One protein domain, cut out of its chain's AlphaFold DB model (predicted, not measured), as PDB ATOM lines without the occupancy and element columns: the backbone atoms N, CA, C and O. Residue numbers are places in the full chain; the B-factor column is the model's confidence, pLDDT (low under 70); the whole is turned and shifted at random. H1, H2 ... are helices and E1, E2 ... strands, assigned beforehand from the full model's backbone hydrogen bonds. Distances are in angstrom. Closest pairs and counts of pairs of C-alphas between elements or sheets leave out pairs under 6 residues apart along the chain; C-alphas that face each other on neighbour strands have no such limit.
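Overview. This is residues 1 to 177 of the 180 residues of an uncharacterized protein of Actinopolyspora alba (UniProt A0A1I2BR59). A twisted sheet of six strands has two helices, H1 and H2, side by side over one face, and it curls round H1. A small sheet of E7, E8 and E9 packs on E4 and E5 through E7 and E8, with H4 beyond it at one end of the longest axis. The printed part has 177 residues, with four named helices and nine named strands in the order E1 E2 H1 E3 E4 E5 E6 E7 E8 H2 H3 E9 H4; the large sheet runs E2, E1, E3, E4, E5, E6, and both sheets are antiparallel. The class is mixed, helices and strands, with 86 residues, under half, in named elements. The whole is compact, with a radius of gyration of the C-alphas of 15.7 A, and spans 48 by 36 by 30 A.

Arrangement. E1, residues 2 to 7, and E2, residues 10 to 14, form a hairpin, with N 5 and O 12 2.9 A apart. E2, H1, residues 17 to 29, and E3, residues 46 to 51, make a split strand-helix-strand unit, two strands running the same way with E1 between them, and its crossover is right-handed. E1 and E3 are antiparallel, with N 4 and O 49 2.8 A apart. E3, E4, residues 66 to 73, E5, residues 78 to 85, and E6, residues 99 to 102, make a meander, each strand the antiparallel neighbour of the one before; N 48 and O 68 are 2.9 A apart, N 69 and O 82 2.8 A, and N 83 and O 100 2.8 A. E7, residues 114 to 116, and E8, residues 121 to 123, form a hairpin, with N 115 and O 121 2.8 A apart. The closest C-alphas of E4 and E7, those of Ala 71 and Ile 114, are 6.3 A apart. H2, residues 131 to 144, is on the large sheet at a height of 8.4 A, over E3 and E4, on the same face as H1: two layers, helices on one face of a sheet. H1 and H2 touch, closest at the C-alphas of Leu 28 and Glu 135, 7.1 A, at a shallow tilt of 25 degrees, opposite ways. H3, residues 162 to 165, only grazes the small sheet. E9, residues 166 to 168, is antiparallel to E8, with N 167 and O 122 2.8 A apart. H4, residues 169 to 177, stands up from the small sheet at 63 degrees, over E9. In H1, H2 and H4 every O i to N i+4 pair is within hydrogen-bond range; H3 is too short for such a pair.

Along the chain. E1 begins at C-alpha 2, (135.005, 157.248, 170.062). From first to last C-alpha H1 measures 18.4 A, E4 23.4 A, E5 24.0 A and H2 19.9 A. H4 ends at C-alpha 177, (142.261, 201.122, 163.047).

Size, cuts and confidence. The two C-alphas farthest apart, those of Thr 52 and Arg 177, are 48.3 A apart. The printed part has no cut. The links H1 to E3, E3 to E4, E5 to E6, E6 to E7 and H2 to H3 are long. The mean pLDDT of the printed part is 89.1, and residues 59 to 64 and 86 to 97 are under 70.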
ATOM      1  N   MET A   1     130.477 155.475 170.081       87.88
ATOM      2  CA  MET A   1     131.461 156.099 169.175       87.88
ATOM      3  C   MET A   1     132.598 156.645 170.012       87.88
ATOM      4  O   MET A   1     132.364 156.968 171.172       87.88
ATOM      5  N   ILE A   2     133.799 156.687 169.450       93.00
ATOM      6  CA  ILE A   2     135.005 157.248 170.062       93.00
ATOM      7  C   ILE A   2     135.103 158.707 169.621       93.00
ATOM      8  O   ILE A   2     134.930 158.989 168.432       93.00
ATOM      9  N   LEU A   3     135.361 159.618 170.563       96.50
ATOM     10  CA  LEU A   3     135.774 160.979 170.226       96.50
ATOM     11  C   LEU A   3     137.241 160.929 169.800       96.50
ATOM     12  O   LEU A   3     138.112 160.657 170.626       96.50
ATOM     13  N   ASN A   4     137.511 161.176 168.527       95.00
ATOM     14  CA  ASN A   4     138.852 161.392 168.009       95.00
ATOM     15  C   ASN A   4     139.154 162.887 168.062       95.00
ATOM     16  O   ASN A   4     138.308 163.708 167.703       95.00
ATOM     17  N   ALA A   5     140.349 163.239 168.522       95.38
ATOM     18  CA  ALA A   5     140.778 164.622 168.613       95.38
ATOM     19  C   ALA A   5     142.195 164.808 168.071       95.38
ATOM     20  O   ALA A   5     143.071 163.997 168.358       95.38
ATOM     21  N   VAL A   6     142.439 165.899 167.350       94.12
ATOM     22  CA  VAL A   6     143.789 166.375 167.020       94.12
ATOM     23  C   VAL A   6     144.020 167.667 167.788       94.12
ATOM     24  O   VAL A   6     143.292 168.637 167.594       94.12
ATOM     25  N   ILE A   7     144.996 167.655 168.698       94.31
ATOM     26  CA  ILE A   7     145.335 168.783 169.579       94.31
ATOM     27  C   ILE A   7     146.863 168.865 169.672       94.31
ATOM     28  O   ILE A   7     147.504 167.845 169.957       94.31
ATOM     29  N   HIS A   8     147.443 170.049 169.438       91.69
ATOM     30  CA  HIS A   8     148.897 170.263 169.288       91.69
ATOM     31  C   HIS A   8     149.524 169.315 168.249       91.69
ATOM     32  O   HIS A   8     150.535 168.656 168.502       91.69
ATOM     33  N   GLY A   9     148.833 169.118 167.120       87.31
ATOM     34  CA  GLY A   9     149.263 168.198 166.060       87.31
ATOM     35  C   GLY A   9     149.337 166.716 166.463       87.31
ATOM     36  O   GLY A   9     149.918 165.921 165.732       87.31
ATOM     37  N   THR A  10     148.777 166.330 167.614       91.94
ATOM     38  CA  THR A  10     148.822 164.955 168.136       91.94
ATOM     39  C   THR A  10     147.413 164.379 168.261       91.94
ATOM     40  O   THR A  10     146.489 165.101 168.635       91.94
ATOM     41  N   TYR A  11     147.253 163.082 167.989       92.75
ATOM     42  CA  TYR A  11     145.982 162.370 168.142       92.75
ATOM     43  C   TYR A  11     145.687 162.028 169.609       92.75
ATOM     44  O   TYR A  11     146.551 161.538 170.337       92.75
ATOM     45  N   HIS A  12     144.444 162.251 170.027       96.00
ATOM     46  CA  HIS A  12     143.912 161.911 171.346       96.00
ATOM     47  C   HIS A  12     142.541 161.245 171.211       96.00
ATOM     48  O   HIS A  12     141.844 161.428 170.211       96.00
ATOM     49  N   TYR A  13     142.132 160.505 172.247       96.62
ATOM     50  CA  TYR A  13     140.910 159.699 172.216       96.62
ATOM     51  C   TYR A  13     140.079 159.861 173.490       96.62
ATOM     52  O   TYR A  13     140.583 159.701 174.604       96.62
ATOM     53  N   GLY A  14     138.791 160.147 173.317       97.12
ATOM     54  CA  GLY A  14     137.785 160.161 174.374       97.12
ATOM     55  C   GLY A  14     136.890 158.927 174.291       97.12
ATOM     56  O   GLY A  14     135.932 158.908 173.518       97.12
ATOM     57  N   GLU A  15     137.191 157.902 175.091       95.50
ATOM     58  CA  GLU A  15     136.412 156.650 175.177       95.50
ATOM     59  C   GLU A  15     135.560 156.581 176.457       95.50
ATOM     60  O   GLU A  15     134.665 155.748 176.585       95.50
ATOM     61  N   SER A  16     135.813 157.488 177.401       96.50
ATOM     62  CA  SER A  16     135.087 157.641 178.660       96.50
ATOM     63  C   SER A  16     134.732 159.111 178.909       96.50
ATOM     64  O   SER A  16     135.426 160.001 178.404       96.50
ATOM     65  N   PRO A  17     133.703 159.401 179.728       96.38
ATOM     66  CA  PRO A  17     133.328 160.774 180.065       96.38
ATOM     67  C   PRO A  17     134.485 161.607 180.635       96.38
ATOM     68  O   PRO A  17     134.613 162.782 180.313       96.38
ATOM     69  N   GLN A  18     135.357 160.999 181.443       97.69
ATOM     70  CA  GLN A  18     136.505 161.680 182.048       97.69
ATOM     71  C   GLN A  18     137.560 162.062 181.005       97.69
ATOM     72  O   GLN A  18     138.120 163.152 181.073       97.69
ATOM     73  N   GLN A  19     137.822 161.186 180.029       98.06
ATOM     74  CA  GLN A  19     138.738 161.497 178.929       98.06
ATOM     75  C   GLN A  19     138.165 162.592 178.030       98.06
ATOM     76  O   GLN A  19     138.885 163.514 177.670       98.06
ATOM     77  N   VAL A  20     136.870 162.522 177.711       98.25
ATOM     78  CA  VAL A  20     136.182 163.568 176.940       98.25
ATOM     79  C   VAL A  20     136.299 164.916 177.649       98.25
ATOM     80  O   VAL A  20     136.721 165.885 177.031       98.25
ATOM     81  N   GLU A  21     136.020 164.977 178.952       98.12
ATOM     82  CA  GLU A  21     136.145 166.217 179.727       98.12
ATOM     83  C   GLU A  21     137.578 166.772 179.723       98.12
ATOM     84  O   GLU A  21     137.779 167.978 179.578       98.12
ATOM     85  N   ALA A  22     138.588 165.904 179.833       97.94
ATOM     86  CA  ALA A  22     139.985 166.320 179.745       97.94
ATOM     87  C   ALA A  22     140.320 166.933 178.374       97.94
ATOM     88  O   ALA A  22     141.022 167.942 178.312       97.94
ATOM     89  N   LEU A  23     139.788 166.369 177.283       98.25
ATOM     90  CA  LEU A  23     139.970 166.917 175.935       98.25
ATOM     91  C   LEU A  23     139.259 168.259 175.757       98.25
ATOM     92  O   LEU A  23     139.845 169.163 175.167       98.25
ATOM     93  N   ILE A  24     138.043 168.411 176.293       98.31
ATOM     94  CA  ILE A  24     137.300 169.681 176.270       98.31
ATOM     95  C   ILE A  24     138.104 170.781 176.971       98.31
ATOM     96  O   ILE A  24     138.308 171.850 176.401       98.31
ATOM     97  N   ASN A  25     138.614 170.518 178.175       97.75
ATOM     98  CA  ASN A  25     139.411 171.508 178.905       97.75
ATOM     99  C   ASN A  25     140.685 171.894 178.143       97.75
ATOM    100  O   ASN A  25     141.020 173.074 178.069       97.75
ATOM    101  N   LYS A  26     141.342 170.918 177.511       97.25
ATOM    102  CA  LYS A  26     142.551 171.161 176.722       97.25
ATOM    103  C   LYS A  26     142.292 172.101 175.541       97.25
ATOM    104  O   LYS A  26     143.031 173.060 175.351       97.25
ATOM    105  N   VAL A  27     141.222 171.881 174.773       97.00
ATOM    106  CA  VAL A  27     140.896 172.765 173.634       97.00
ATOM    107  C   VAL A  27     140.397 174.144 174.070       97.00
ATOM    108  O   VAL A  27     140.563 175.120 173.341       97.00
ATOM    109  N   LEU A  28     139.784 174.250 175.251       96.88
ATOM    110  CA  LEU A  28     139.296 175.530 175.757       96.88
ATOM    111  C   LEU A  28     140.414 176.419 176.291       96.88
ATOM    112  O   LEU A  28     140.307 177.631 176.136       96.88
ATOM    113  N   TYR A  29     141.450 175.849 176.910       95.00
ATOM    114  CA  TYR A  29     142.389 176.633 177.718       95.00
ATOM    115  C   TYR A  29     143.865 176.480 177.342       95.00
ATOM    116  O   TYR A  29     144.639 177.380 177.666       95.00
ATOM    117  N   ASP A  30     144.245 175.412 176.635       95.31
ATOM    118  CA  ASP A  30     145.657 175.098 176.386       95.31
ATOM    119  C   ASP A  30     146.100 175.357 174.936       95.31
ATOM    120  O   ASP A  30     147.293 175.263 174.651       95.31
ATOM    121  N   LEU A  31     145.184 175.689 174.016       94.38
ATOM    122  CA  LEU A  31     145.552 176.050 172.640       94.38
ATOM    123  C   LEU A  31     146.347 177.356 172.613       94.38
ATOM    124  O   LEU A  31     145.988 178.317 173.297       94.38
ATOM    125  N   ASP A  32     147.390 177.413 171.780       94.56
ATOM    126  CA  ASP A  32     148.047 178.682 171.473       94.56
ATOM    127  C   ASP A  32     147.134 179.515 170.554       94.56
ATOM    128  O   ASP A  32     146.932 179.149 169.398       94.56
ATOM    129  N   PRO A  33     146.583 180.654 171.002       92.38
ATOM    130  CA  PRO A  33     145.740 181.491 170.147       92.38
ATOM    131  C   PRO A  33     146.515 182.213 169.034       92.38
ATOM    132  O   PRO A  33     145.901 182.849 168.171       92.38
ATOM    133  N   GLY A  34     147.849 182.212 169.096       92.00
ATOM    134  CA  GLY A  34     148.691 183.025 168.233       92.00
ATOM    135  C   GLY A  34     148.457 184.520 168.443       92.00
ATOM    136  O   GLY A  34     147.901 184.985 169.452       92.00
ATOM    137  N   THR A  35     148.902 185.319 167.478       89.62
ATOM    138  CA  THR A  35     148.648 186.760 167.491       89.62
ATOM    139  C   THR A  35     148.724 187.368 166.093       89.62
ATOM    140  O   THR A  35     149.712 187.171 165.384       89.62
ATOM    141  N   PRO A  36     147.741 188.198 165.696       87.81
ATOM    142  CA  PRO A  36     147.809 188.927 164.436       87.81
ATOM    143  C   PRO A  36     148.836 190.057 164.476       87.81
ATOM    144  O   PRO A  36     149.026 190.717 163.459       87.81
ATOM    145  N   TRP A  37     149.488 190.333 165.610       86.75
ATOM    146  CA  TRP A  37     150.372 191.488 165.816       86.75
ATOM    147  C   TRP A  37     151.857 191.185 165.623       86.75
ATOM    148  O   TRP A  37     152.628 192.097 165.324       86.75
ATOM    149  N   GLU A  38     152.247 189.917 165.701       84.75
ATOM    150  CA  GLU A  38     153.638 189.480 165.584       84.75
ATOM    151  C   GLU A  38     153.826 188.637 164.322       84.75
ATOM    152  O   GLU A  38     152.895 188.009 163.820       84.75
ATOM    153  N   ALA A  39     155.030 188.669 163.754       76.81
ATOM    154  CA  ALA A  39     155.357 187.803 162.631       76.81
ATOM    155  C   ALA A  39     155.596 186.375 163.140       76.81
ATOM    156  O   ALA A  39     156.236 186.201 164.171       76.81
ATOM    157  N   MET A  40     155.149 185.369 162.380       76.88
ATOM    158  CA  MET A  40     155.412 183.946 162.661       76.88
ATOM    159  C   MET A  40     154.818 183.424 163.983       76.88
ATOM    160  O   MET A  40     155.327 182.456 164.537       76.88
ATOM    161  N   ALA A  41     153.719 184.020 164.458       86.62
ATOM    162  CA  ALA A  41     152.959 183.545 165.618       86.62
ATOM    163  C   ALA A  41     151.537 183.096 165.210       86.62
ATOM    164  O   ALA A  41     150.556 183.766 165.556       86.62
ATOM    165  N   PRO A  42     151.408 182.011 164.415       84.75
ATOM    166  CA  PRO A  42     150.121 181.578 163.883       84.75
ATOM    167  C   PRO A  42     149.185 181.017 164.950       84.75
ATOM    168  O   PRO A  42     147.987 181.063 164.745       84.75
ATOM    169  N   GLY A  43     149.686 180.529 166.084       92.75
ATOM    170  CA  GLY A  43     148.853 179.786 167.025       92.75
ATOM    171  C   GLY A  43     148.457 178.417 166.478       92.75
ATOM    172  O   GLY A  43     149.133 177.863 165.610       92.75
ATOM    173  N   GLU A  44     147.366 177.876 167.003       93.75
ATOM    174  CA  GLU A  44     146.908 176.512 166.781       93.75
ATOM    175  C   GLU A  44     145.376 176.433 166.786       93.75
ATOM    176  O   GLU A  44     144.676 177.243 167.397       93.75
ATOM    177  N   ASP A  45     144.857 175.403 166.133       94.38
ATOM    178  CA  ASP A  45     143.479 174.953 166.238       94.38
ATOM    179  C   ASP A  45     143.435 173.474 166.653       94.38
ATOM    180  O   ASP A  45     144.448 172.768 166.710       94.38
ATOM    181  N   ALA A  46     142.241 173.009 167.001       96.31
ATOM    182  CA  ALA A  46     141.978 171.616 167.320       96.31
ATOM    183  C   ALA A  46     140.829 171.077 166.477       96.31
ATOM    184  O   ALA A  46     139.965 171.820 166.020       96.31
ATOM    185  N   TYR A  47     140.790 169.759 166.320       94.50
ATOM    186  CA  TYR A  47     139.740 169.075 165.571       94.50
ATOM    187  C   TYR A  47     139.142 167.979 166.422       94.50
ATOM    188  O   TYR A  47     139.892 167.158 166.941       94.50
ATOM    189  N   PHE A  48     137.819 167.937 166.524       96.12
ATOM    190  CA  PHE A  48     137.064 166.822 167.089       96.12
ATOM    191  C   PHE A  48     136.265 166.114 165.996       96.12
ATOM    192  O   PHE A  48     135.681 166.758 165.127       96.12
ATOM    193  N   SER A  49     136.189 164.792 166.077       93.75
ATOM    194  CA  SER A  49     135.330 163.966 165.230       93.75
ATOM    195  C   SER A  49     134.856 162.728 165.984       93.75
ATOM    196  O   SER A  49     135.512 162.253 166.912       93.75
ATOM    197  N   PHE A  50     133.703 162.185 165.603       92.50
ATOM    198  CA  PHE A  50     133.227 160.906 166.119       92.50
ATOM    199  C   PHE A  50     133.319 159.813 165.069       92.50
ATOM    200  O   PHE A  50     132.905 160.001 163.927       92.50
ATOM    201  N   ALA A  51     133.801 158.647 165.494       89.31
ATOM    202  CA  ALA A  51     133.842 157.455 164.664       89.31
ATOM    203  C   ALA A  51     133.716 156.159 165.477       89.31
ATOM    204  O   ALA A  51     133.691 156.164 166.711       89.31
ATOM    205  N   THR A  52     133.616 155.022 164.791       88.69
ATOM    206  CA  THR A  52     133.551 153.692 165.421       88.69
ATOM    207  C   THR A  52     134.917 153.157 165.850       88.69
ATOM    208  O   THR A  52     134.964 152.273 166.704       88.69
ATOM    209  N   ALA A  53     136.007 153.710 165.316       87.94
ATOM    210  CA  ALA A  53     137.380 153.341 165.635       87.94
ATOM    211  C   ALA A  53     138.261 154.579 165.874       87.94
ATOM    212  O   ALA A  53     137.851 155.720 165.627       87.94
ATOM    213  N   ARG A  54     139.463 154.336 166.407       90.62
ATOM    214  CA  ARG A  54     140.486 155.369 166.576       90.62
ATOM    215  C   ARG A  54     141.013 155.794 165.215       90.62
ATOM    216  O   ARG A  54     141.203 154.957 164.340       90.62
ATOM    217  N   HIS A  55     141.241 157.088 165.089       82.81
ATOM    218  CA  HIS A  55     141.857 157.713 163.940       82.81
ATOM    219  C   HIS A  55     143.293 158.111 164.293       82.81
ATOM    220  O   HIS A  55     143.540 158.732 165.332       82.81
ATOM    221  N   ASP A  56     144.240 157.751 163.445       83.81
ATOM    222  CA  ASP A  56     145.660 158.070 163.583       83.81
ATOM    223  C   ASP A  56     146.269 158.444 162.224       83.81
ATOM    224  O   ASP A  56     145.561 158.566 161.225       83.81
ATOM    225  N   ALA A  57     147.582 158.679 162.191       75.94
ATOM    226  CA  ALA A  57     148.293 159.076 160.975       75.94
ATOM    227  C   ALA A  57     148.291 157.993 159.878       75.94
ATOM    228  O   ALA A  57     148.465 158.322 158.706       75.94
ATOM    229  N   ASP A  58     148.091 156.727 160.254       76.19
ATOM    230  CA  ASP A  58     148.095 155.580 159.344       76.19
ATOM    231  C   ASP A  58     146.671 155.213 158.881       76.19
ATOM    232  O   ASP A  58     146.489 154.371 157.998       76.19
ATOM    233  N   THR A  59     145.648 155.872 159.433       68.50
ATOM    234  CA  THR A  59     144.239 155.702 159.064       68.50
ATOM    235  C   THR A  59     143.952 156.423 157.738       68.50
ATOM    236  O   THR A  59     143.356 157.495 157.701       68.50
ATOM    237  N   PHE A  60     144.417 155.848 156.625       55.59
ATOM    238  CA  PHE A  60     144.223 156.391 155.269       55.59
ATOM    239  C   PHE A  60     142.934 155.909 154.587       55.59
ATOM    240  O   PHE A  60     142.442 156.566 153.672       55.59
ATOM    241  N   ASP A  61     142.397 154.764 155.015       54.59
ATOM    242  CA  ASP A  61     141.330 154.059 154.294       54.59
ATOM    243  C   ASP A  61     139.921 154.607 154.571       54.59
ATOM    244  O   ASP A  61     138.985 154.302 153.833       54.59
ATOM    245  N   TRP A  62     139.748 155.393 155.638       62.62
ATOM    246  CA  TRP A  62     138.488 156.061 155.956       62.62
ATOM    247  C   TRP A  62     138.751 157.298 156.823       62.62
ATOM    248  O   TRP A  62     139.464 157.236 157.823       62.62
ATOM    249  N   TRP A  63     138.163 158.430 156.446       62.28
ATOM    250  CA  TRP A  63     138.222 159.671 157.220       62.28
ATOM    251  C   TRP A  63     136.888 159.806 157.969       62.28
ATOM    252  O   TRP A  63     135.848 159.548 157.358       62.28
ATOM    253  N   PRO A  64     136.853 160.176 159.266       65.94
ATOM    254  CA  PRO A  64     135.610 160.538 159.934       65.94
ATOM    255  C   PRO A  64     134.795 161.479 159.055       65.94
ATOM    256  O   PRO A  64     135.331 162.426 158.492       65.94
ATOM    257  N   ASP A  65     133.508 161.215 158.910       77.88
ATOM    258  CA  ASP A  65     132.666 161.985 157.999       77.88
ATOM    259  C   ASP A  65     132.294 163.360 158.581       77.88
ATOM    260  O   ASP A  65     131.797 164.211 157.861       77.88
ATOM    261  N   ASN A  66     132.586 163.604 159.861       87.00
ATOM    262  CA  ASN A  66     132.245 164.804 160.615       87.00
ATOM    263  C   ASN A  66     133.479 165.429 161.277       87.00
ATOM    264  O   ASN A  66     134.233 164.738 161.959       87.00
ATOM    265  N   TYR A  67     133.640 166.744 161.149       88.88
ATOM    266  CA  TYR A  67     134.714 167.500 161.797       88.88
ATOM    267  C   TYR A  67     134.175 168.738 162.472       88.88
ATOM    268  O   TYR A  67     133.503 169.542 161.836       88.88
ATOM    269  N   LEU A  68     134.538 168.926 163.734       95.62
ATOM    270  CA  LEU A  68     134.405 170.186 164.443       95.62
ATOM    271  C   LEU A  68     135.806 170.778 164.635       95.62
ATOM    272  O   LEU A  68     136.560 170.309 165.488       95.62
ATOM    273  N   GLN A  69     136.157 171.782 163.833       95.94
ATOM    274  CA  GLN A  69     137.346 172.601 164.061       95.94
ATOM    275  C   GLN A  69     137.044 173.599 165.177       95.94
ATOM    276  O   GLN A  69     135.987 174.237 165.186       95.94
ATOM    277  N   ILE A  70     137.982 173.738 166.102       98.19
ATOM    278  CA  ILE A  70     137.867 174.541 167.309       98.19
ATOM    279  C   ILE A  70     139.083 175.453 167.381       98.19
ATOM    280  O   ILE A  70     140.216 174.979 167.416       98.19
ATOM    281  N   ALA A  71     138.839 176.755 167.464       97.62
ATOM    282  CA  ALA A  71     139.862 177.732 167.794       97.62
ATOM    283  C   ALA A  71     139.393 178.586 168.967       97.62
ATOM    284  O   ALA A  71     138.255 179.067 168.989       97.62
ATOM    285  N   THR A  72     140.269 178.786 169.946       98.06
ATOM    286  CA  THR A  72     139.963 179.528 171.169       98.06
ATOM    287  C   THR A  72     141.043 180.562 171.444       98.06
ATOM    288  O   THR A  72     142.221 180.376 171.153       98.06
ATOM    289  N   ASN A  73     140.628 181.693 172.004       97.44
ATOM    290  CA  ASN A  73     141.516 182.684 172.577       97.44
ATOM    291  C   ASN A  73     141.001 183.072 173.970       97.44
ATOM    292  O   ASN A  73     140.226 184.022 174.121       97.44
ATOM    293  N   PRO A  74     141.447 182.361 175.022       96.00
ATOM    294  CA  PRO A  74     141.030 182.639 176.395       96.00
ATOM    295  C   PRO A  74     141.420 184.034 176.882       96.00
ATOM    296  O   PRO A  74     140.763 184.578 177.766       96.00
ATOM    297  N   ARG A  75     142.462 184.644 176.295       95.12
ATOM    298  CA  ARG A  75     142.915 185.995 176.667       95.12
ATOM    299  C   ARG A  75     141.905 187.066 176.264       95.12
ATOM    300  O   ARG A  75     141.788 188.069 176.959       95.12
ATOM    301  N   THR A  76     141.201 186.867 175.150       95.94
ATOM    302  CA  THR A  76     140.143 187.776 174.680       95.94
ATOM    303  C   THR A  76     138.746 187.295 175.075       95.94
ATOM    304  O   THR A  76     137.812 188.092 175.051       95.94
ATOM    305  N   GLY A  77     138.598 186.028 175.477       97.31
ATOM    306  CA  GLY A  77     137.321 185.429 175.868       97.31
ATOM    307  C   GLY A  77     136.453 185.014 174.679       97.31
ATOM    308  O   GLY A  77     135.234 184.918 174.820       97.31
ATOM    309  N   PHE A  78     137.062 184.772 173.515       98.31
ATOM    310  CA  PHE A  78     136.362 184.404 172.283       98.31
ATOM    311  C   PHE A  78     136.931 183.130 171.666       98.31
ATOM    312  O   PHE A  78     138.070 182.744 171.912       98.31
ATOM    313  N   GLY A  79     136.137 182.499 170.813       98.31
ATOM    314  CA  GLY A  79     136.583 181.442 169.919       98.31
ATOM    315  C   GLY A  79     135.702 181.376 168.680       98.31
ATOM    316  O   GLY A  79     134.812 182.206 168.483       98.31
ATOM    317  N   ALA A  80     135.960 180.399 167.830       98.31
ATOM    318  CA  ALA A  80     135.174 180.134 166.637       98.31
ATOM    319  C   ALA A  80     135.142 178.632 166.374       98.31
ATOM    320  O   ALA A  80     136.070 177.901 166.731       98.31
ATOM    321  N   LEU A  81     134.052 178.187 165.757       98.31
ATOM    322  CA  LEU A  81     133.843 176.796 165.391       98.31
ATOM    323  C   LEU A  81     133.571 176.709 163.895       98.31
ATOM    324  O   LEU A  81     132.749 177.468 163.373       98.31
ATOM    325  N   THR A  82     134.199 175.748 163.222       96.38
ATOM    326  CA  THR A  82     133.711 175.276 161.923       96.38
ATOM    327  C   THR A  82     133.250 173.839 162.052       96.38
ATOM    328  O   THR A  82     133.847 173.049 162.781       96.38
ATOM    329  N   TRP A  83     132.153 173.506 161.385       95.19
ATOM    330  CA  TRP A  83     131.676 172.138 161.290       95.19
ATOM    331  C   TRP A  83     131.624 171.737 159.826       95.19
ATOM    332  O   TRP A  83     130.988 172.418 159.023       95.19
ATOM    333  N   THR A  84     132.297 170.651 159.481       88.44
ATOM    334  CA  THR A  84     132.355 170.123 158.120       88.44
ATOM    335  C   THR A  84     131.850 168.694 158.116       88.44
ATOM    336  O   THR A  84     132.109 167.927 159.045       88.44
ATOM    337  N   HIS A  85     131.150 168.351 157.043       80.44
ATOM    338  CA  HIS A  85     130.621 167.023 156.800       80.44
ATOM    339  C   HIS A  85     131.032 166.545 155.392       80.44
ATOM    340  O   HIS A  85     130.995 167.350 154.459       80.44
ATOM    341  N   THR A  86     131.450 165.284 155.219       65.56
ATOM    342  CA  THR A  86     131.827 164.698 153.908       65.56
ATOM    343  C   THR A  86     130.634 164.048 153.190       65.56
ATOM    344  O   THR A  86     129.704 163.556 153.819       65.56
ATOM    345  N   GLU A  87     130.637 164.002 151.856       54.81
ATOM    346  CA  GLU A  87     129.498 163.524 151.038       54.81
ATOM    347  C   GLU A  87     128.994 162.095 151.360       54.81
ATOM    348  O   GLU A  87     127.875 161.733 150.998       54.81
ATOM    349  N   GLU A  88     129.773 161.284 152.078       52.16
ATOM    350  CA  GLU A  88     129.443 159.898 152.443       52.16
ATOM    351  C   GLU A  88     128.285 159.775 153.449       52.16
ATOM    352  O   GLU A  88     127.594 158.752 153.472       52.16
ATOM    353  N   ARG A  89     127.980 160.828 154.220       49.47
ATOM    354  CA  ARG A  89     126.716 160.919 154.973       49.47
ATOM    355  C   ARG A  89     125.737 161.632 154.052       49.47
ATOM    356  O   ARG A  89     125.712 162.857 153.958       49.47
ATOM    357  N   GLN A  90     124.943 160.849 153.331       42.84
ATOM    358  CA  GLN A  90     123.853 161.365 152.508       42.84
ATOM    359  C   GLN A  90     122.841 162.120 153.385       42.84
ATOM    360  O   GLN A  90     121.879 161.547 153.896       42.84
ATOM    361  N   VAL A  91     123.048 163.423 153.559       48.09
ATOM    362  CA  VAL A  91     121.990 164.358 153.937       48.09
ATOM    363  C   VAL A  91     121.285 164.722 152.636       48.09
ATOM    364  O   VAL A  91     121.929 165.135 151.677       48.09
ATOM    365  N   ALA A  92     119.973 164.502 152.583       42.19
ATOM    366  CA  ALA A  92     119.187 164.315 151.361       42.19
ATOM    367  C   ALA A  92     119.148 165.470 150.327       42.19
ATOM    368  O   ALA A  92     118.413 165.335 149.359       42.19
ATOM    369  N   ASP A  93     119.916 166.559 150.463       41.50
ATOM    370  CA  ASP A  93     119.745 167.779 149.648       41.50
ATOM    371  C   ASP A  93     121.036 168.592 149.365       41.50
ATOM    372  O   ASP A  93     120.987 169.812 149.224       41.50
ATOM    373  N   SER A  94     122.222 167.980 149.283       42.34
ATOM    374  CA  SER A  94     123.476 168.752 149.358       42.34
ATOM    375  C   SER A  94     124.546 168.280 148.359       42.34
ATOM    376  O   SER A  94     124.994 167.140 148.444       42.34
ATOM    377  N   LEU A  95     124.943 169.142 147.410       38.72
ATOM    378  CA  LEU A  95     125.796 168.801 146.254       38.72
ATOM    379  C   LEU A  95     127.279 169.215 146.354       38.72
ATOM    380  O   LEU A  95     127.991 168.956 145.395       38.72
ATOM    381  N   TYR A  96     127.757 169.840 147.437       40.94
ATOM    382  CA  TYR A  96     129.184 170.162 147.634       40.94
ATOM    383  C   TYR A  96     129.495 170.319 149.132       40.94
ATOM    384  O   TYR A  96     128.657 170.827 149.866       40.94
ATOM    385  N   GLY A  97     130.683 169.889 149.582       53.00
ATOM    386  CA  GLY A  97     131.092 169.831 150.997       53.00
ATOM    387  C   GLY A  97     130.713 171.065 151.821       53.00
ATOM    388  O   GLY A  97     131.242 172.142 151.598       53.00
ATOM    389  N   HIS A  98     129.797 170.898 152.778       72.56
ATOM    390  CA  HIS A  98     129.208 172.005 153.530       72.56
ATOM    391  C   HIS A  98     130.016 172.312 154.787       72.56
ATOM    392  O   HIS A  98     129.776 171.718 155.847       72.56
ATOM    393  N   ARG A  99     130.949 173.263 154.699       87.25
ATOM    394  CA  ARG A  99     131.528 173.857 155.906       87.25
ATOM    395  C   ARG A  99     130.581 174.924 156.448       87.25
ATOM    396  O   ARG A  99     130.281 175.928 155.810       87.25
ATOM    397  N   TRP A 100     130.147 174.724 157.681       93.56
ATOM    398  CA  TRP A 100     129.428 175.717 158.462       93.56
ATOM    399  C   TRP A 100     130.378 176.409 159.425       93.56
ATOM    400  O   TRP A 100     131.323 175.798 159.915       93.56
ATOM    401  N   VAL A 101     130.100 177.669 159.736       96.56
ATOM    402  CA  VAL A 101     130.866 178.454 160.710       96.56
ATOM    403  C   VAL A 101     129.942 179.055 161.765       96.56
ATOM    404  O   VAL A 101     128.813 179.438 161.449       96.56
ATOM    405  N   SER A 102     130.405 179.131 163.014       98.44
ATOM    406  CA  SER A 102     129.737 179.877 164.082       98.44
ATOM    407  C   SER A 102     129.477 181.328 163.684       98.44
ATOM    408  O   SER A 102     130.289 181.946 163.007       98.44
ATOM    409  N   VAL A 103     128.365 181.906 164.132       97.38
ATOM    410  CA  VAL A 103     128.008 183.305 163.862       97.38
ATOM    411  C   VAL A 103     127.753 184.037 165.165       97.38
ATOM    412  O   VAL A 103     127.055 183.539 166.048       97.38
ATOM    413  N   ASN A 104     128.255 185.267 165.249       97.00
ATOM    414  CA  ASN A 104     127.980 186.164 166.355       97.00
ATOM    415  C   ASN A 104     127.134 187.366 165.897       97.00
ATOM    416  O   ASN A 104     127.646 188.246 165.207       97.00
ATOM    417  N   PRO A 105     125.857 187.468 166.317       95.00
ATOM    418  CA  PRO A 105     125.004 188.623 166.022       95.00
ATOM    419  C   PRO A 105     125.505 189.947 166.613       95.00
ATOM    420  O   PRO A 105     125.025 191.013 166.232       95.00
ATOM    421  N   ARG A 106     126.434 189.890 167.574       96.00
ATOM    422  CA  ARG A 106     127.078 191.047 168.206       96.00
ATOM    423  C   ARG A 106     128.600 190.856 168.158       96.00
ATOM    424  O   ARG A 106     129.201 190.535 169.187       96.00
ATOM    425  N   PRO A 107     129.215 191.008 166.971       94.56
ATOM    426  CA  PRO A 107     130.632 190.730 166.774       94.56
ATOM    427  C   PRO A 107     131.510 191.546 167.733       94.56
ATOM    428  O   PRO A 107     131.277 192.752 167.886       94.56
ATOM    429  N   PRO A 108     132.522 190.936 168.370       95.31
ATOM    430  CA  PRO A 108     133.504 191.686 169.136       95.31
ATOM    431  C   PRO A 108     134.368 192.540 168.210       95.31
ATOM    432  O   PRO A 108     134.504 192.265 167.020       95.31
ATOM    433  N   ARG A 109     134.996 193.574 168.773       92.38
ATOM    434  CA  ARG A 109     135.929 194.408 168.011       92.38
ATOM    435  C   ARG A 109     137.234 193.667 167.712       92.38
ATOM    436  O   ARG A 109     137.658 193.666 166.567       92.38
ATOM    437  N   ASP A 110     137.850 193.065 168.730       94.75
ATOM    438  CA  ASP A 110     139.187 192.452 168.653       94.75
ATOM    439  C   ASP A 110     139.200 191.036 169.273       94.75
ATOM    440  O   ASP A 110     139.665 190.856 170.399       94.75
ATOM    441  N   PRO A 111     138.621 190.025 168.597       95.38
ATOM    442  CA  PRO A 111     138.586 188.654 169.114       95.38
ATOM    443  C   PRO A 111     139.932 187.924 169.021       95.38
ATOM    444  O   PRO A 111     140.217 187.063 169.848       95.38
ATOM    445  N   ALA A 112     140.745 188.245 168.014       95.38
ATOM    446  CA  ALA A 112     142.051 187.654 167.724       95.38
ATOM    447  C   ALA A 112     142.047 186.114 167.771       95.38
ATOM    448  O   ALA A 112     142.910 185.507 168.398       95.38
ATOM    449  N   VAL A 113     141.056 185.482 167.134       96.69
ATOM    450  CA  VAL A 113     140.917 184.017 167.073       96.69
ATOM    451  C   VAL A 113     141.519 183.517 165.762       96.69
ATOM    452  O   VAL A 113     141.075 183.938 164.690       96.69
ATOM    453  N   ILE A 114     142.540 182.661 165.834       95.56
ATOM    454  CA  ILE A 114     143.150 182.052 164.645       95.56
ATOM    455  C   ILE A 114     142.151 181.131 163.941       95.56
ATOM    456  O   ILE A 114     141.370 180.454 164.597       95.56
ATOM    457  N   GLY A 115     142.142 181.129 162.610       92.06
ATOM    458  CA  GLY A 115     141.283 180.251 161.816       92.06
ATOM    459  C   GLY A 115     142.006 179.315 160.860       92.06
ATOM    460  O   GLY A 115     141.507 178.231 160.573       92.06
ATOM    461  N   ASP A 116     143.192 179.698 160.402       90.81
ATOM    462  CA  ASP A 116     144.076 178.825 159.638       90.81
ATOM    463  C   ASP A 116     145.520 179.069 160.097       90.81
ATOM    464  O   ASP A 116     146.127 180.071 159.709       90.81
ATOM    465  N   PRO A 117     146.072 178.199 160.961       89.75
ATOM    466  CA  PRO A 117     147.462 178.310 161.391       89.75
ATOM    467  C   PRO A 117     148.479 178.038 160.269       89.75
ATOM    468  O   PRO A 117     149.582 178.587 160.291       89.75
ATOM    469  N   GLY A 118     148.124 177.205 159.280       87.38
ATOM    470  CA  GLY A 118     149.006 176.832 158.165       87.38
ATOM    471  C   GLY A 118     149.203 177.969 157.161       87.38
ATOM    472  O   GLY A 118     150.300 178.162 156.635       87.38
ATOM    473  N   TYR A 119     148.156 178.767 156.955       86.69
ATOM    474  CA  TYR A 119     148.199 180.056 156.269       86.69
ATOM    475  C   TYR A 119     147.718 181.126 157.246       86.69
ATOM    476  O   TYR A 119     146.516 181.390 157.238       86.69
ATOM    477  N   PRO A 120     148.615 181.736 158.054       87.38
ATOM    478  CA  PRO A 120     148.264 182.502 159.251       87.38
ATOM    479  C   PRO A 120     147.164 183.539 158.987       87.38
ATOM    480  O   PRO A 120     147.419 184.647 158.500       87.38
ATOM    481  N   ARG A 121     145.924 183.143 159.276       93.25
ATOM    482  CA  ARG A 121     144.705 183.909 159.025       93.25
ATOM    483  C   ARG A 121     143.753 183.761 160.198       93.25
ATOM    484  O   ARG A 121     143.543 182.663 160.706       93.25
ATOM    485  N   TRP A 122     143.137 184.865 160.592       95.50
ATOM    486  CA  TRP A 122     142.234 184.946 161.734       95.50
ATOM    487  C   TRP A 122     140.789 184.914 161.269       95.50
ATOM    488  O   TRP A 122     140.475 185.402 160.183       95.50
ATOM    489  N   PHE A 123     139.897 184.375 162.095       96.62
ATOM    490  CA  PHE A 123     138.468 184.482 161.835       96.62
ATOM    491  C   PHE A 123     138.051 185.949 161.770       96.62
ATOM    492  O   PHE A 123     138.424 186.770 162.616       96.62
ATOM    493  N   HIS A 124     137.222 186.271 160.782       96.31
ATOM    494  CA  HIS A 124     136.532 187.546 160.760       96.31
ATOM    495  C   HIS A 124     135.641 187.656 162.020       96.31
ATOM    496  O   HIS A 124     134.948 186.689 162.354       96.31
ATOM    497  N   PRO A 125     135.579 188.813 162.714       96.44
ATOM    498  CA  PRO A 125     134.884 188.918 164.002       96.44
ATOM    499  C   PRO A 125     133.400 188.536 163.983       96.44
ATOM    500  O   PRO A 125     132.845 188.110 164.993       96.44
ATOM    501  N   ALA A 126     132.748 188.643 162.821       96.81
ATOM    502  CA  ALA A 126     131.369 188.187 162.626       96.81
ATOM    503  C   ALA A 126     131.156 186.693 162.931       96.81
ATOM    504  O   ALA A 126     130.030 186.284 163.216       96.81
ATOM    505  N   TYR A 127     132.224 185.897 162.892       98.00
ATOM    506  CA  TYR A 127     132.190 184.455 163.110       98.00
ATOM    507  C   TYR A 127     132.760 184.022 164.466       98.00
ATOM    508  O   TYR A 127     132.689 182.848 164.823       98.00
ATOM    509  N   THR A 128     133.289 184.964 165.252       98.31
ATOM    510  CA  THR A 128     133.844 184.685 166.582       98.31
ATOM    511  C   THR A 128     132.785 184.876 167.659       98.31
ATOM    512  O   THR A 128     132.215 185.963 167.785       98.31
ATOM    513  N   ILE A 129     132.535 183.839 168.450       98.69
ATOM    514  CA  ILE A 129     131.530 183.802 169.516       98.69
ATOM    515  C   ILE A 129     132.200 183.824 170.902       98.69
ATOM    516  O   ILE A 129     133.374 183.464 171.017       98.69
ATOM    517  N   PRO A 130     131.488 184.266 171.956       98.50
ATOM    518  CA  PRO A 130     131.968 184.181 173.335       98.50
ATOM    519  C   PRO A 130     132.429 182.767 173.725       98.50
ATOM    520  O   PRO A 130     131.850 181.775 173.278       98.50
ATOM    521  N   LEU A 131     133.476 182.668 174.549       98.44
ATOM    522  CA  LEU A 131     134.096 181.388 174.914       98.44
ATOM    523  C   LEU A 131     133.137 180.446 175.664       98.44
ATOM    524  O   LEU A 131     133.205 179.237 175.476       98.44
ATOM    525  N   ASP A 132     132.201 180.979 176.447       98.38
ATOM    526  CA  ASP A 132     131.145 180.202 177.107       98.38
ATOM    527  C   ASP A 132     130.180 179.553 176.098       98.38
ATOM    528  O   ASP A 132     129.738 178.420 176.292       98.38
ATOM    529  N   HIS A 133     129.904 180.221 174.974       98.69
ATOM    530  CA  HIS A 133     129.142 179.627 173.872       98.69
ATOM    531  C   HIS A 133     129.949 178.554 173.125       98.69
ATOM    532  O   HIS A 133     129.377 177.543 172.713       98.69
ATOM    533  N   VAL A 134     131.267 178.742 172.968       98.75
ATOM    534  CA  VAL A 134     132.162 177.706 172.417       98.75
ATOM    535  C   VAL A 134     132.130 176.463 173.303       98.75
ATOM    536  O   VAL A 134     131.898 175.360 172.808       98.75
ATOM    537  N   GLU A 135     132.296 176.637 174.615       98.62
ATOM    538  CA  GLU A 135     132.229 175.550 175.591       98.62
ATOM    539  C   GLU A 135     130.880 174.823 175.531       98.62
ATOM    540  O   GLU A 135     130.851 173.593 175.441       98.62
ATOM    541  N   ALA A 136     129.765 175.558 175.519       98.69
ATOM    542  CA  ALA A 136     128.432 174.968 175.419       98.69
ATOM    543  C   ALA A 136     128.269 174.108 174.152       98.69
ATOM    544  O   ALA A 136     127.784 172.975 174.234       98.69
ATOM    545  N   ALA A 137     128.733 174.602 173.000       98.75
ATOM    546  CA  ALA A 137     128.659 173.887 171.728       98.75
ATOM    547  C   ALA A 137     129.541 172.630 171.700       98.75
ATOM    548  O   ALA A 137     129.078 171.571 171.272       98.75
ATOM    549  N   ILE A 138     130.775 172.706 172.208       98.50
ATOM    550  CA  ILE A 138     131.673 171.543 172.306       98.50
ATOM    551  C   ILE A 138     131.079 170.488 173.249       98.50
ATOM    552  O   ILE A 138     131.079 169.293 172.932       98.50
ATOM    553  N   ARG A 139     130.526 170.909 174.393       98.62
ATOM    554  CA  ARG A 139     129.861 170.003 175.339       98.62
ATOM    555  C   ARG A 139     128.633 169.346 174.718       98.62
ATOM    556  O   ARG A 139     128.432 168.149 174.914       98.62
ATOM    557  N   GLU A 140     127.830 170.082 173.949       98.56
ATOM    558  CA  GLU A 140     126.701 169.507 173.211       98.56
ATOM    559  C   GLU A 140     127.172 168.474 172.178       98.56
ATOM    560  O   GLU A 140     126.648 167.356 172.172       98.56
ATOM    561  N   PHE A 141     128.181 168.817 171.367       97.75
ATOM    562  CA  PHE A 141     128.785 167.920 170.377       97.75
ATOM    563  C   PHE A 141     129.208 166.594 171.021       97.75
ATOM    564  O   PHE A 141     128.793 165.512 170.596       97.75
ATOM    565  N   CYS A 142     129.972 166.689 172.112       97.69
ATOM    566  CA  CYS A 142     130.496 165.536 172.831       97.69
ATOM    567  C   CYS A 142     129.393 164.714 173.509       97.69
ATOM    568  O   CYS A 142     129.419 163.486 173.456       97.69
ATOM    569  N   ARG A 143     128.398 165.373 174.119       96.81
ATOM    570  CA  ARG A 143     127.262 164.710 174.781       96.81
ATOM    571  C   ARG A 143     126.391 163.940 173.790       96.81
ATOM    572  O   ARG A 143     125.887 162.876 174.139       96.81
ATOM    573  N   ARG A 144     126.167 164.484 172.587       95.62
ATOM    574  CA  ARG A 144     125.391 163.805 171.536       95.62
ATOM    575  C   ARG A 144     126.144 162.597 170.999       95.62
ATOM    576  O   ARG A 144     125.523 161.567 170.764       95.62
ATOM    577  N   GLY A 145     127.459 162.711 170.816       93.44
ATOM    578  CA  GLY A 145     128.295 161.588 170.392       93.44
ATOM    579  C   GLY A 145     127.987 161.071 168.986       93.44
ATOM    580  O   GLY A 145     128.336 159.937 168.672       93.44
ATOM    581  N   THR A 146     127.289 161.869 168.170       91.00
ATOM    582  CA  THR A 146     126.849 161.517 166.813       91.00
ATOM    583  C   THR A 146     127.686 162.175 165.722       91.00
ATOM    584  O   THR A 146     127.513 161.842 164.557       91.00
ATOM    585  N   GLY A 147     128.532 163.153 166.055       91.25
ATOM    586  CA  GLY A 147     129.206 163.975 165.047       91.25
ATOM    587  C   GLY A 147     128.285 164.969 164.330       91.25
ATOM    588  O   GLY A 147     128.692 165.596 163.357       91.25
ATOM    589  N   GLU A 148     127.030 165.102 164.768       91.88
ATOM    590  CA  GLU A 148     126.126 166.133 164.253       91.88
ATOM    591  C   GLU A 148     126.557 167.512 164.741       91.88
ATOM    592  O   GLU A 148     127.058 167.667 165.859       91.88
ATOM    593  N   ARG A 149     126.313 168.522 163.911       94.38
ATOM    594  CA  ARG A 149     126.568 169.917 164.255       94.38
ATOM    595  C   ARG A 149     125.781 170.328 165.515       94.38
ATOM    596  O   ARG A 149     124.576 170.077 165.564       94.38
ATOM    597  N   PRO A 150     126.407 170.999 166.500       96.94
ATOM    598  CA  PRO A 150     125.713 171.541 167.673       96.94
ATOM    599  C   PRO A 150     124.577 172.500 167.306       96.94
ATOM    600  O   PRO A 150     124.704 173.281 166.365       96.94
ATOM    601  N   GLU A 151     123.492 172.491 168.073       97.44
ATOM    602  CA  GLU A 151     122.302 173.319 167.829       97.44
ATOM    603  C   GLU A 151     122.217 174.538 168.758       97.44
ATOM    604  O   GLU A 151     121.471 175.475 168.476       97.44
ATOM    605  N   CYS A 152     122.987 174.570 169.851       98.06
ATOM    606  CA  CYS A 152     122.938 175.650 170.842       98.06
ATOM    607  C   CYS A 152     123.584 176.981 170.407       98.06
ATOM    608  O   CYS A 152     123.532 177.950 171.164       98.06
ATOM    609  N   ILE A 153     124.163 177.057 169.205       98.25
ATOM    610  CA  ILE A 153     124.736 178.284 168.635       98.25
ATOM    611  C   ILE A 153     124.213 178.537 167.218       98.25
ATOM    612  O   ILE A 153     123.648 177.658 166.569       98.25
ATOM    613  N   LEU A 154     124.421 179.757 166.725       97.88
ATOM    614  CA  LEU A 154     124.076 180.120 165.354       97.88
ATOM    615  C   LEU A 154     125.186 179.712 164.390       97.88
ATOM    616  O   LEU A 154     126.368 179.904 164.675       97.88
ATOM    617  N   TRP A 155     124.778 179.226 163.222       96.62
ATOM    618  CA  TRP A 155     125.665 178.794 162.150       96.62
ATOM    619  C   TRP A 155     125.337 179.512 160.842       96.62
ATOM    620  O   TRP A 155     124.168 179.759 160.545       96.62
ATOM    621  N   SER A 156     126.360 179.788 160.038       93.62
ATOM    622  CA  SER A 156     126.238 180.239 158.647       93.62
ATOM    623  C   SER A 156     126.867 179.220 157.704       93.62
ATOM    624  O   SER A 156     127.853 178.574 158.059       93.62
ATOM    625  N   SER A 157     126.308 179.098 156.501       90.50
ATOM    626  CA  SER A 157     126.867 178.316 155.395       90.50
ATOM    627  C   SER A 157     127.998 179.049 154.662       90.50
ATOM    628  O   SER A 157     128.458 178.587 153.628       90.50
ATOM    629  N   ASP A 158     128.448 180.201 155.169       88.00
ATOM    630  CA  ASP A 158     129.572 180.960 154.605       88.00
ATOM    631  C   ASP A 158     130.936 180.261 154.790       88.00
ATOM    632  O   ASP A 158     131.958 180.821 154.404       88.00
ATOM    633  N   GLY A 159     130.993 179.080 155.416       84.06
ATOM    634  CA  GLY A 159     132.255 178.432 155.780       84.06
ATOM    635  C   GLY A 159     133.128 178.031 154.585       84.06
ATOM    636  O   GLY A 159     134.334 177.855 154.760       84.06
ATOM    637  N   ASP A 160     132.550 177.946 153.387       86.00
ATOM    638  CA  ASP A 160     133.275 177.680 152.139       86.00
ATOM    639  C   ASP A 160     133.831 178.958 151.476       86.00
ATOM    640  O   ASP A 160     134.742 178.887 150.646       86.00
ATOM    641  N   ASP A 161     133.358 180.147 151.868       89.50
ATOM    642  CA  ASP A 161     133.907 181.429 151.417       89.50
ATOM    643  C   ASP A 161     135.082 181.845 152.315       89.50
ATOM    644  O   ASP A 161     134.959 182.665 153.228       89.50
ATOM    645  N   LEU A 162     136.258 181.270 152.045       88.69
ATOM    646  CA  LEU A 162     137.467 181.518 152.840       88.69
ATOM    647  C   LEU A 162     137.891 182.998 152.875       88.69
ATOM    648  O   LEU A 162     138.558 183.405 153.825       88.69
ATOM    649  N   GLY A 163     137.540 183.789 151.854       89.44
ATOM    650  CA  GLY A 163     137.858 185.220 151.790       89.44
ATOM    651  C   GLY A 163     136.953 186.076 152.678       89.44
ATOM    652  O   GLY A 163     137.347 187.163 153.096       89.44
ATOM    653  N   ARG A 164     135.754 185.576 152.983       90.75
ATOM    654  CA  ARG A 164     134.832 186.175 153.950       90.75
ATOM    655  C   ARG A 164     135.067 185.654 155.363       90.75
ATOM    656  O   ARG A 164     134.970 186.417 156.323       90.75
ATOM    657  N   LEU A 165     135.353 184.361 155.483       92.69
ATOM    658  CA  LEU A 165     135.559 183.660 156.747       92.69
ATOM    659  C   LEU A 165     136.792 184.172 157.489       92.69
ATOM    660  O   LEU A 165     136.758 184.354 158.709       92.69
ATOM    661  N   TYR A 166     137.866 184.402 156.740       94.12
ATOM    662  CA  TYR A 166     139.173 184.705 157.281       94.12
ATOM    663  C   TYR A 166     139.715 186.044 156.803       94.12
ATOM    664  O   TYR A 166     139.446 186.495 155.693       94.12
ATOM    665  N   VAL A 167     140.555 186.641 157.640       94.56
ATOM    666  CA  VAL A 167     141.341 187.830 157.324       94.56
ATOM    667  C   VAL A 167     142.812 187.568 157.625       94.56
ATOM    668  O   VAL A 167     143.156 186.921 158.616       94.56
ATOM    669  N   ASP A 168     143.699 188.067 156.771       93.00
ATOM    670  CA  ASP A 168     145.134 188.044 157.054       93.00
ATOM    671  C   ASP A 168     145.511 189.068 158.146       93.00
ATOM    672  O   ASP A 168     144.715 189.928 158.543       93.00
ATOM    673  N   ALA A 169     146.752 189.004 158.638       91.12
ATOM    674  CA  ALA A 169     147.234 189.909 159.685       91.12
ATOM    675  C   ALA A 169     147.137 191.395 159.287       91.12
ATOM    676  O   ALA A 169     146.868 192.252 160.129       91.12
ATOM    677  N   HIS A 170     147.365 191.737 158.017       91.56
ATOM    678  CA  HIS A 170     147.305 193.121 157.549       91.56
ATOM    679  C   HIS A 170     145.859 193.639 157.533       91.56
ATOM    680  O   HIS A 170     145.590 194.728 158.054       91.56
ATOM    681  N   GLN A 171     144.934 192.847 156.991       93.50
ATOM    682  CA  GLN A 171     143.497 193.115 156.975       93.50
ATOM    683  C   GLN A 171     142.947 193.249 158.399       93.50
ATOM    684  O   GLN A 171     142.305 194.255 158.708       93.50
ATOM    685  N   TYR A 172     143.285 192.309 159.289       92.44
ATOM    686  CA  TYR A 172     142.862 192.321 160.692       92.44
ATOM    687  C   TYR A 172     143.248 193.634 161.393       92.44
ATOM    688  O   TYR A 172     142.412 194.337 161.965       92.44
ATOM    689  N   ARG A 173     144.519 194.041 161.271       91.50
ATOM    690  CA  ARG A 173     145.022 195.296 161.857       91.50
ATOM    691  C   ARG A 173     144.349 196.532 161.257       91.50
ATOM    692  O   ARG A 173     144.141 197.521 161.960       91.50
ATOM    693  N   ALA A 174     144.039 196.515 159.960       92.06
ATOM    694  CA  ALA A 174     143.362 197.624 159.292       92.06
ATOM    695  C   ALA A 174     141.918 197.805 159.793       92.06
ATOM    696  O   ALA A 174     141.508 198.941 160.043       92.06
ATOM    697  N   MET A 175     141.185 196.709 160.017       90.06
ATOM    698  CA  MET A 175     139.821 196.746 160.558       90.06
ATOM    699  C   MET A 175     139.760 197.435 161.925       90.06
ATOM    700  O   MET A 175     138.884 198.263 162.168       90.06
ATOM    701  N   LEU A 176     140.729 197.158 162.799       88.31
ATOM    702  CA  LEU A 176     140.770 197.741 164.141       88.31
ATOM    703  C   LEU A 176     141.073 199.241 164.146       88.31
ATOM    704  O   LEU A 176     140.535 199.965 164.990       88.31
ATOM    705  N   ARG A 177     141.906 199.703 163.203       86.38
ATOM    706  CA  ARG A 177     142.261 201.122 163.047       86.38
ATOM    707  C   ARG A 177     141.099 201.970 162.537       86.38
ATOM    708  O   ARG A 177     140.946 203.095 162.990       86.38
TER     709      ARG A 177